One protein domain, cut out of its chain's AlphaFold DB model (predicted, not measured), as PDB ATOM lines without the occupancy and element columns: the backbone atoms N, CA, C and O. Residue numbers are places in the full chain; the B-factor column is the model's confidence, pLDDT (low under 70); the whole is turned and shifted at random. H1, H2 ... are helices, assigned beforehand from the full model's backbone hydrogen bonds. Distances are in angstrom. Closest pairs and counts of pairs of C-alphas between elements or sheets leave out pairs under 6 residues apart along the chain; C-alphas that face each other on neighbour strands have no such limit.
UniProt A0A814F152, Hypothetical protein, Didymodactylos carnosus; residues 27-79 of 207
ATOM      1  N   PHE A  27     123.572 -54.451 262.131       54.50
ATOM      2  CA  PHE A  27     122.279 -54.100 261.509       54.50
ATOM      3  C   PHE A  27     121.862 -52.662 261.837       54.50
ATOM      4  O   PHE A  27     121.453 -51.913 260.951       54.50
ATOM      5  N   PHE A  28     122.006 -52.261 263.104       54.22
ATOM      6  CA  PHE A  28     121.739 -50.885 263.522       54.22
ATOM      7  C   PHE A  28     122.788 -49.932 262.951       54.22
ATOM      8  O   PHE A  28     122.426 -48.882 262.430       54.22
ATOM      9  N   ASP A  29     124.060 -50.329 262.953       56.22
ATOM     10  CA  ASP A  29     125.139 -49.570 262.317       56.22
ATOM     11  C   ASP A  29     124.908 -49.412 260.808       56.22
ATOM     12  O   ASP A  29     125.151 -48.335 260.271       56.22
ATOM     13  N   ALA A  30     124.374 -50.431 260.121       60.53
ATOM     14  CA  ALA A  30     124.014 -50.336 258.707       60.53
ATOM     15  C   ALA A  30     122.854 -49.361 258.463       60.53
ATOM     16  O   ALA A  30     122.947 -48.533 257.562       60.53
ATOM     17  N   SER A  31     121.791 -49.399 259.276       62.03
ATOM     18  CA  SER A  31     120.674 -48.447 259.155       62.03
ATOM     19  C   SER A  31     121.092 -47.010 259.479       62.03
ATOM     20  O   SER A  31     120.647 -46.072 258.825       62.03
ATOM     21  N   VAL A  32     121.974 -46.814 260.463       63.84
ATOM     22  CA  VAL A  32     122.534 -45.493 260.789       63.84
ATOM     23  C   VAL A  32     123.463 -45.005 259.679       63.84
ATOM     24  O   VAL A  32     123.425 -43.824 259.336       63.84
ATOM     25  N   ALA A  33     124.261 -45.894 259.081       65.56
ATOM     26  CA  ALA A  33     125.109 -45.570 257.939       65.56
ATOM     27  C   ALA A  33     124.286 -45.194 256.698       65.56
ATOM     28  O   ALA A  33     124.611 -44.208 256.045       65.56
ATOM     29  N   GLU A  34     123.198 -45.911 256.417       70.75
ATOM     30  CA  GLU A  34     122.275 -45.617 255.315       70.75
ATOM     31  C   GLU A  34     121.564 -44.267 255.520       70.75
ATOM     32  O   GLU A  34     121.497 -43.446 254.607       70.75
ATOM     33  N   LEU A  35     121.114 -43.974 256.746       67.69
ATOM     34  CA  LEU A  35     120.546 -42.667 257.098       67.69
ATOM     35  C   LEU A  35     121.580 -41.535 256.994       67.69
ATOM     36  O   LEU A  35     121.260 -40.449 256.515       67.69
ATOM     37  N   ALA A  36     122.821 -41.777 257.415       65.69
ATOM     38  CA  ALA A  36     123.909 -40.811 257.287       65.69
ATOM     39  C   ALA A  36     124.322 -40.584 255.822       65.69
ATOM     40  O   ALA A  36     124.749 -39.487 255.467       65.69
ATOM     41  N   GLU A  37     124.193 -41.600 254.967       71.50
ATOM     42  CA  GLU A  37     124.428 -41.498 253.527       71.50
ATOM     43  C   GLU A  37     123.313 -40.708 252.828       71.50
ATOM     44  O   GLU A  37     123.615 -39.821 252.034       71.50
ATOM     45  N   LEU A  38     122.049 -40.917 253.210       68.94
ATOM     46  CA  LEU A  38     120.909 -40.127 252.725       68.94
ATOM     47  C   LEU A  38     120.977 -38.647 253.135       68.94
ATOM     48  O   LEU A  38     120.507 -37.779 252.404       68.94
ATOM     49  N   LEU A  39     121.575 -38.340 254.288       64.56
ATOM     50  CA  LEU A  39     121.733 -36.963 254.771       64.56
ATOM     51  C   LEU A  39     122.933 -36.223 254.163       64.56
ATOM     52  O   LEU A  39     122.992 -35.000 254.254       64.56
ATOM     53  N   LYS A  40     123.866 -36.927 253.506       64.50
ATOM     54  CA  LYS A  40     124.989 -36.298 252.786       64.50
ATOM     55  C   LYS A  40     124.577 -35.612 251.484       64.50
ATOM     56  O   LYS A  40     125.336 -34.788 250.987       64.50
ATOM     57  N   GLU A  41     123.419 -35.948 250.913       63.56
ATOM     58  CA  GLU A  41     122.967 -35.359 249.643       63.56
ATOM     59  C   GLU A  41     122.486 -33.905 249.774       63.56
ATOM     60  O   GLU A  41     122.367 -33.203 248.771       63.56
ATOM     61  N   THR A  42     122.252 -33.421 250.992       60.22
ATOM     62  CA  THR A  42     121.787 -32.059 251.260       60.22
ATOM     63  C   THR A  42     122.742 -31.392 252.242       60.22
ATOM     64  O   THR A  42     122.581 -31.481 253.446       60.22
ATOM     65  N   GLU A  43     123.797 -30.753 251.743       61.50
ATOM     66  CA  GLU A  43     124.868 -30.142 252.551       61.50
ATOM     67  C   GLU A  43     124.454 -28.751 253.097       61.50
ATOM     68  O   GLU A  43     125.111 -27.742 252.851       61.50
ATOM     69  N   ASP A  44     123.321 -28.680 253.804       68.38
ATOM     70  CA  ASP A  44     122.840 -27.472 254.490       68.38
ATOM     71  C   ASP A  44     123.235 -27.507 255.982       68.38
ATOM     72  O   ASP A  44     123.260 -28.569 256.596       68.38
ATOM     73  N   ASP A  45     123.470 -26.361 256.636       68.12
ATOM     74  CA  ASP A  45     123.817 -26.293 258.081       68.12
ATOM     75  C   ASP A  45     122.838 -27.075 258.991       68.12
ATOM     76  O   ASP A  45     123.194 -27.556 260.072       68.12
ATOM     77  N   PHE A  46     121.586 -27.229 258.548       69.44
ATOM     78  CA  PHE A  46     120.572 -28.028 259.231       69.44
ATOM     79  C   PHE A  46     120.881 -29.532 259.217       69.44
ATOM     80  O   PHE A  46     120.629 -30.212 260.210       69.44
ATOM     81  N   THR A  47     121.432 -30.063 258.127       69.38
ATOM     82  CA  THR A  47     121.695 -31.500 257.981       69.38
ATOM     83  C   THR A  47     122.932 -31.929 258.745       69.38
ATOM     84  O   THR A  47     122.918 -33.006 259.330       69.38
ATOM     85  N   VAL A  48     123.937 -31.058 258.857       69.81
ATOM     86  CA  VAL A  48     125.105 -31.276 259.723       69.81
ATOM     87  C   VAL A  48     124.672 -31.348 261.191       69.81
ATOM     88  O   VAL A  48     125.008 -32.295 261.897       69.81
ATOM     89  N   SER A  49     123.833 -30.408 261.640       76.69
ATOM     90  CA  SER A  49     123.266 -30.427 262.997       76.69
ATOM     91  C   SER A  49     122.375 -31.657 263.242       76.69
ATOM     92  O   SER A  49     122.432 -32.296 264.298       76.69
ATOM     93  N   LEU A  50     121.574 -32.052 262.248       75.75
ATOM     94  CA  LEU A  50     120.766 -33.268 262.315       75.75
ATOM     95  C   LEU A  50     121.645 -34.527 262.387       75.75
ATOM     96  O   LEU A  50     121.372 -35.428 263.173       75.75
ATOM     97  N   GLN A  51     122.730 -34.581 261.621       72.88
ATOM     98  CA  GLN A  51     123.673 -35.692 261.640       72.88
ATOM     99  C   GLN A  51     124.360 -35.820 263.004       72.88
ATOM    100  O   GLN A  51     124.446 -36.926 263.537       72.88
ATOM    101  N   ASP A  52     124.769 -34.704 263.609       78.38
ATOM    102  CA  ASP A  52     125.357 -34.690 264.950       78.38
ATOM    103  C   ASP A  52     124.347 -35.128 266.017       78.38
ATOM    104  O   ASP A  52     124.667 -35.911 266.914       78.38
ATOM    105  N   THR A  53     123.097 -34.663 265.930       79.94
ATOM    106  CA  THR A  53     122.045 -35.078 266.873       79.94
ATOM    107  C   THR A  53     121.706 -36.559 266.736       79.94
ATOM    108  O   THR A  53     121.640 -37.255 267.749       79.94
ATOM    109  N   LEU A  54     121.575 -37.075 265.512       76.75
ATOM    110  CA  LEU A  54     121.371 -38.501 265.258       76.75
ATOM    111  C   LEU A  54     122.565 -39.328 265.737       76.75
ATOM    112  O   LEU A  54     122.371 -40.315 266.441       76.75
ATOM    113  N   SER A  55     123.794 -38.903 265.444       75.12
ATOM    114  CA  SER A  55     125.006 -39.577 265.918       75.12
ATOM    115  C   SER A  55     125.042 -39.655 267.448       75.12
ATOM    116  O   SER A  55     125.308 -40.720 268.005       75.12
ATOM    117  N   ASN A  56     124.671 -38.577 268.143       79.75
ATOM    118  CA  ASN A  56     124.568 -38.559 269.603       79.75
ATOM    119  C   ASN A  56     123.456 -39.479 270.141       79.75
ATOM    120  O   ASN A  56     123.635 -40.113 271.183       79.75
ATOM    121  N   ILE A  57     122.322 -39.576 269.443       79.12
ATOM    122  CA  ILE A  57     121.206 -40.465 269.804       79.12
ATOM    123  C   ILE A  57     121.607 -41.934 269.632       79.12
ATOM    124  O   ILE A  57     121.401 -42.731 270.546       79.12
ATOM    125  N   PHE A  58     122.215 -42.297 268.503       70.50
ATOM    126  CA  PHE A  58     122.626 -43.676 268.221       70.50
ATOM    127  C   PHE A  58     123.850 -44.115 269.031       70.50
ATOM    128  O   PHE A  58     123.969 -45.288 269.369       70.50
ATOM    129  N   SER A  59     124.704 -43.174 269.438       77.19
ATOM    130  CA  SER A  59     125.806 -43.443 270.373       77.19
ATOM    131  C   SER A  59     125.326 -43.704 271.807       77.19
ATOM    132  O   SER A  59     126.101 -44.147 272.657       77.19
ATOM    133  N   ASN A  60     124.056 -43.423 272.121       80.06
ATOM    134  CA  ASN A  60     123.504 -43.677 273.442       80.06
ATOM    135  C   ASN A  60     123.151 -45.162 273.612       80.06
ATOM    136  O   ASN A  60     122.149 -45.655 273.090       80.06
ATOM    137  N   GLN A  61     123.928 -45.853 274.449       77.25
ATOM    138  CA  GLN A  61     123.739 -47.272 274.753       77.25
ATOM    139  C   GLN A  61     122.324 -47.618 275.250       77.25
ATOM    140  O   GLN A  61     121.825 -48.708 274.978       77.25
ATOM    141  N   ALA A  62     121.660 -46.717 275.981       76.94
ATOM    142  CA  ALA A  62     120.308 -46.967 276.476       76.94
ATOM    143  C   ALA A  62     119.282 -47.002 275.333       76.94
ATOM    144  O   ALA A  62     118.388 -47.846 275.340       76.94
ATOM    145  N   ILE A  63     119.441 -46.122 274.340       81.31
ATOM    146  CA  ILE A  63     118.575 -46.066 273.156       81.31
ATOM    147  C   ILE A  63     118.825 -47.289 272.280       81.31
ATOM    148  O   ILE A  63     117.866 -47.932 271.858       81.31
ATOM    149  N   PHE A  64     120.091 -47.672 272.100       77.25
ATOM    150  CA  PHE A  64     120.451 -48.907 271.411       77.25
ATOM    151  C   PHE A  64     119.796 -50.133 272.063       77.25
ATOM    152  O   PHE A  64     119.097 -50.888 271.395       77.25
ATOM    153  N   ASN A  65     119.944 -50.304 273.381       78.88
ATOM    154  CA  ASN A  65     119.374 -51.450 274.095       78.88
ATOM    155  C   ASN A  65     117.838 -51.475 274.025       78.88
ATOM    156  O   ASN A  65     117.243 -52.549 273.906       78.88
ATOM    157  N   LEU A  66     117.191 -50.308 274.098       80.75
ATOM    158  CA  LEU A  66     115.740 -50.185 273.972       80.75
ATOM    159  C   LEU A  66     115.272 -50.585 272.571       80.75
ATOM    160  O   LEU A  66     114.365 -51.404 272.440       80.75
ATOM    161  N   ALA A  67     115.906 -50.034 271.539       76.12
ATOM    162  CA  ALA A  67     115.551 -50.301 270.154       76.12
ATOM    163  C   ALA A  67     115.820 -51.767 269.776       76.12
ATOM    164  O   ALA A  67     114.985 -52.401 269.139       76.12
ATOM    165  N   TYR A  68     116.923 -52.331 270.268       76.00
ATOM    166  CA  TYR A  68     117.249 -53.750 270.157       76.00
ATOM    167  C   TYR A  68     116.184 -54.644 270.805       76.00
ATOM    168  O   TYR A  68     115.668 -55.567 270.176       76.00
ATOM    169  N   SER A  69     115.802 -54.343 272.049       75.62
ATOM    170  CA  SER A  69     114.773 -55.108 272.765       75.62
ATOM    171  C   SER A  69     113.421 -55.017 272.056       75.62
ATOM    172  O   SER A  69     112.717 -56.014 271.926       75.62
ATOM    173  N   HIS A  70     113.072 -53.833 271.553       80.31
ATOM    174  CA  HIS A  70     111.850 -53.611 270.789       80.31
ATOM    175  C   HIS A  70     111.832 -54.398 269.470       80.31
ATOM    176  O   HIS A  70     110.828 -55.035 269.166       80.31
ATOM    177  N   ASP A  71     112.931 -54.413 268.710       74.94
ATOM    178  CA  ASP A  71     113.040 -55.179 267.459       74.94
ATOM    179  C   ASP A  71     112.895 -56.690 267.699       74.94
ATOM    180  O   ASP A  71     112.159 -57.374 266.988       74.94
ATOM    181  N   ILE A  72     113.518 -57.209 268.764       78.81
ATOM    182  CA  ILE A  72     113.339 -58.607 269.176       78.81
ATOM    183  C   ILE A  72     111.868 -58.896 269.485       78.81
ATOM    184  O   ILE A  72     111.313 -59.868 268.971       78.81
ATOM    185  N   LEU A  73     111.223 -58.055 270.297       76.75
ATOM    186  CA  LEU A  73     109.815 -58.233 270.657       76.75
ATOM    187  C   LEU A  73     108.902 -58.163 269.426       76.75
ATOM    188  O   LEU A  73     107.993 -58.980 269.297       76.75
ATOM    189  N   LEU A  74     109.168 -57.251 268.486       71.75
ATOM    190  CA  LEU A  74     108.427 -57.171 267.229       71.75
ATOM    191  C   LEU A  74     108.552 -58.449 266.404       71.75
ATOM    192  O   LEU A  74     107.545 -58.895 265.856       71.75
ATOM    193  N   ARG A  75     109.736 -59.071 266.333       69.38
ATOM    194  CA  ARG A  75     109.887 -60.358 265.638       69.38
ATOM    195  C   ARG A  75     109.037 -61.450 266.263       69.38
ATOM    196  O   ARG A  75     108.366 -62.168 265.528       69.38
ATOM    197  N   PHE A  76     109.020 -61.545 267.591       65.88
ATOM    198  CA  PHE A  76     108.168 -62.510 268.290       65.88
ATOM    199  C   PHE A  76     106.678 -62.255 268.036       65.88
ATOM    200  O   PHE A  76     105.927 -63.197 267.807       65.88
ATOM    201  N   ILE A  77     106.247 -60.992 267.997       65.81
ATOM    202  CA  ILE A  77     104.848 -60.628 267.712       65.81
ATOM    203  C   ILE A  77     104.479 -60.878 266.236       65.81
ATOM    204  O   ILE A  77     103.334 -61.206 265.930       65.81
ATOM    205  N   GLN A  78     105.428 -60.726 265.307       65.12
ATOM    206  CA  GLN A  78     105.219 -60.959 263.874       65.12
ATOM    207  C   GLN A  78     105.169 -62.445 263.499       65.12
ATOM    208  O   GLN A  78     104.730 -62.758 262.391       65.12
ATOM    209  N   GLN A  79     105.574 -63.358 264.390       66.50
ATOM    210  CA  GLN A  79     105.431 -64.794 264.165       66.50
ATOM    211  C   GLN A  79     103.937 -65.179 264.191       66.50
ATOM    212  O   GLN A  79     103.292 -65.144 265.242       66.50
TER     213      GLN A  79
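What this domain is: This is residues 27 to 79 of the 207 residues of the protein "Hypothetical protein" of Didymodactylos carnosus (UniProt A0A814F152). The longest helix, H3, leaves the end of a helical hairpin of H1 and H2 at a corner, and its residues 69 to 78 stick out. The printed part has 53 residues with three named helices, H1, H2 and H3 in chain order, no named strand, and the class all helix. It is loose, with a radius of gyration of the C-alphas of 13.6 A, and spans 42 by 21 by 14 A.

Where its parts are: H3, residues 61 to 78, is 25.5 A long and ends at C-alpha 78 (105.219, -60.959, 263.874). H2, residues 45 to 58, measures 20.2 A. H1, residues 27 to 39, measures 18.4 A from C-alpha 27 (122.279, -54.100, 261.509).

How they stand to each other: H3 and H2 are close but not clearly touching, about perpendicular at 75 degrees; their closest C-alphas, of Phe 64 and Phe 58, are 6.5 A apart. H1 and H2, a hairpin, touch at a shallow tilt of 7 degrees, opposite ways; their closest C-alphas, of Leu 39 and Thr 47, are 6.3 A apart. H1 and H3 are only just apart, at 8.2 A between closest C-alphas. In H1, H2 and H3 every O i to N i+4 pair is within hydrogen-bond range.

The domain as a whole: The C-alphas farthest apart, of Asp 45 and Gln 79, are 43.1 A apart. The printed part has no cut, and both links are tight. Mean pLDDT of the printed part is 70.9; 25 residues are under 70, among them 38 to 48 and 75 to 79.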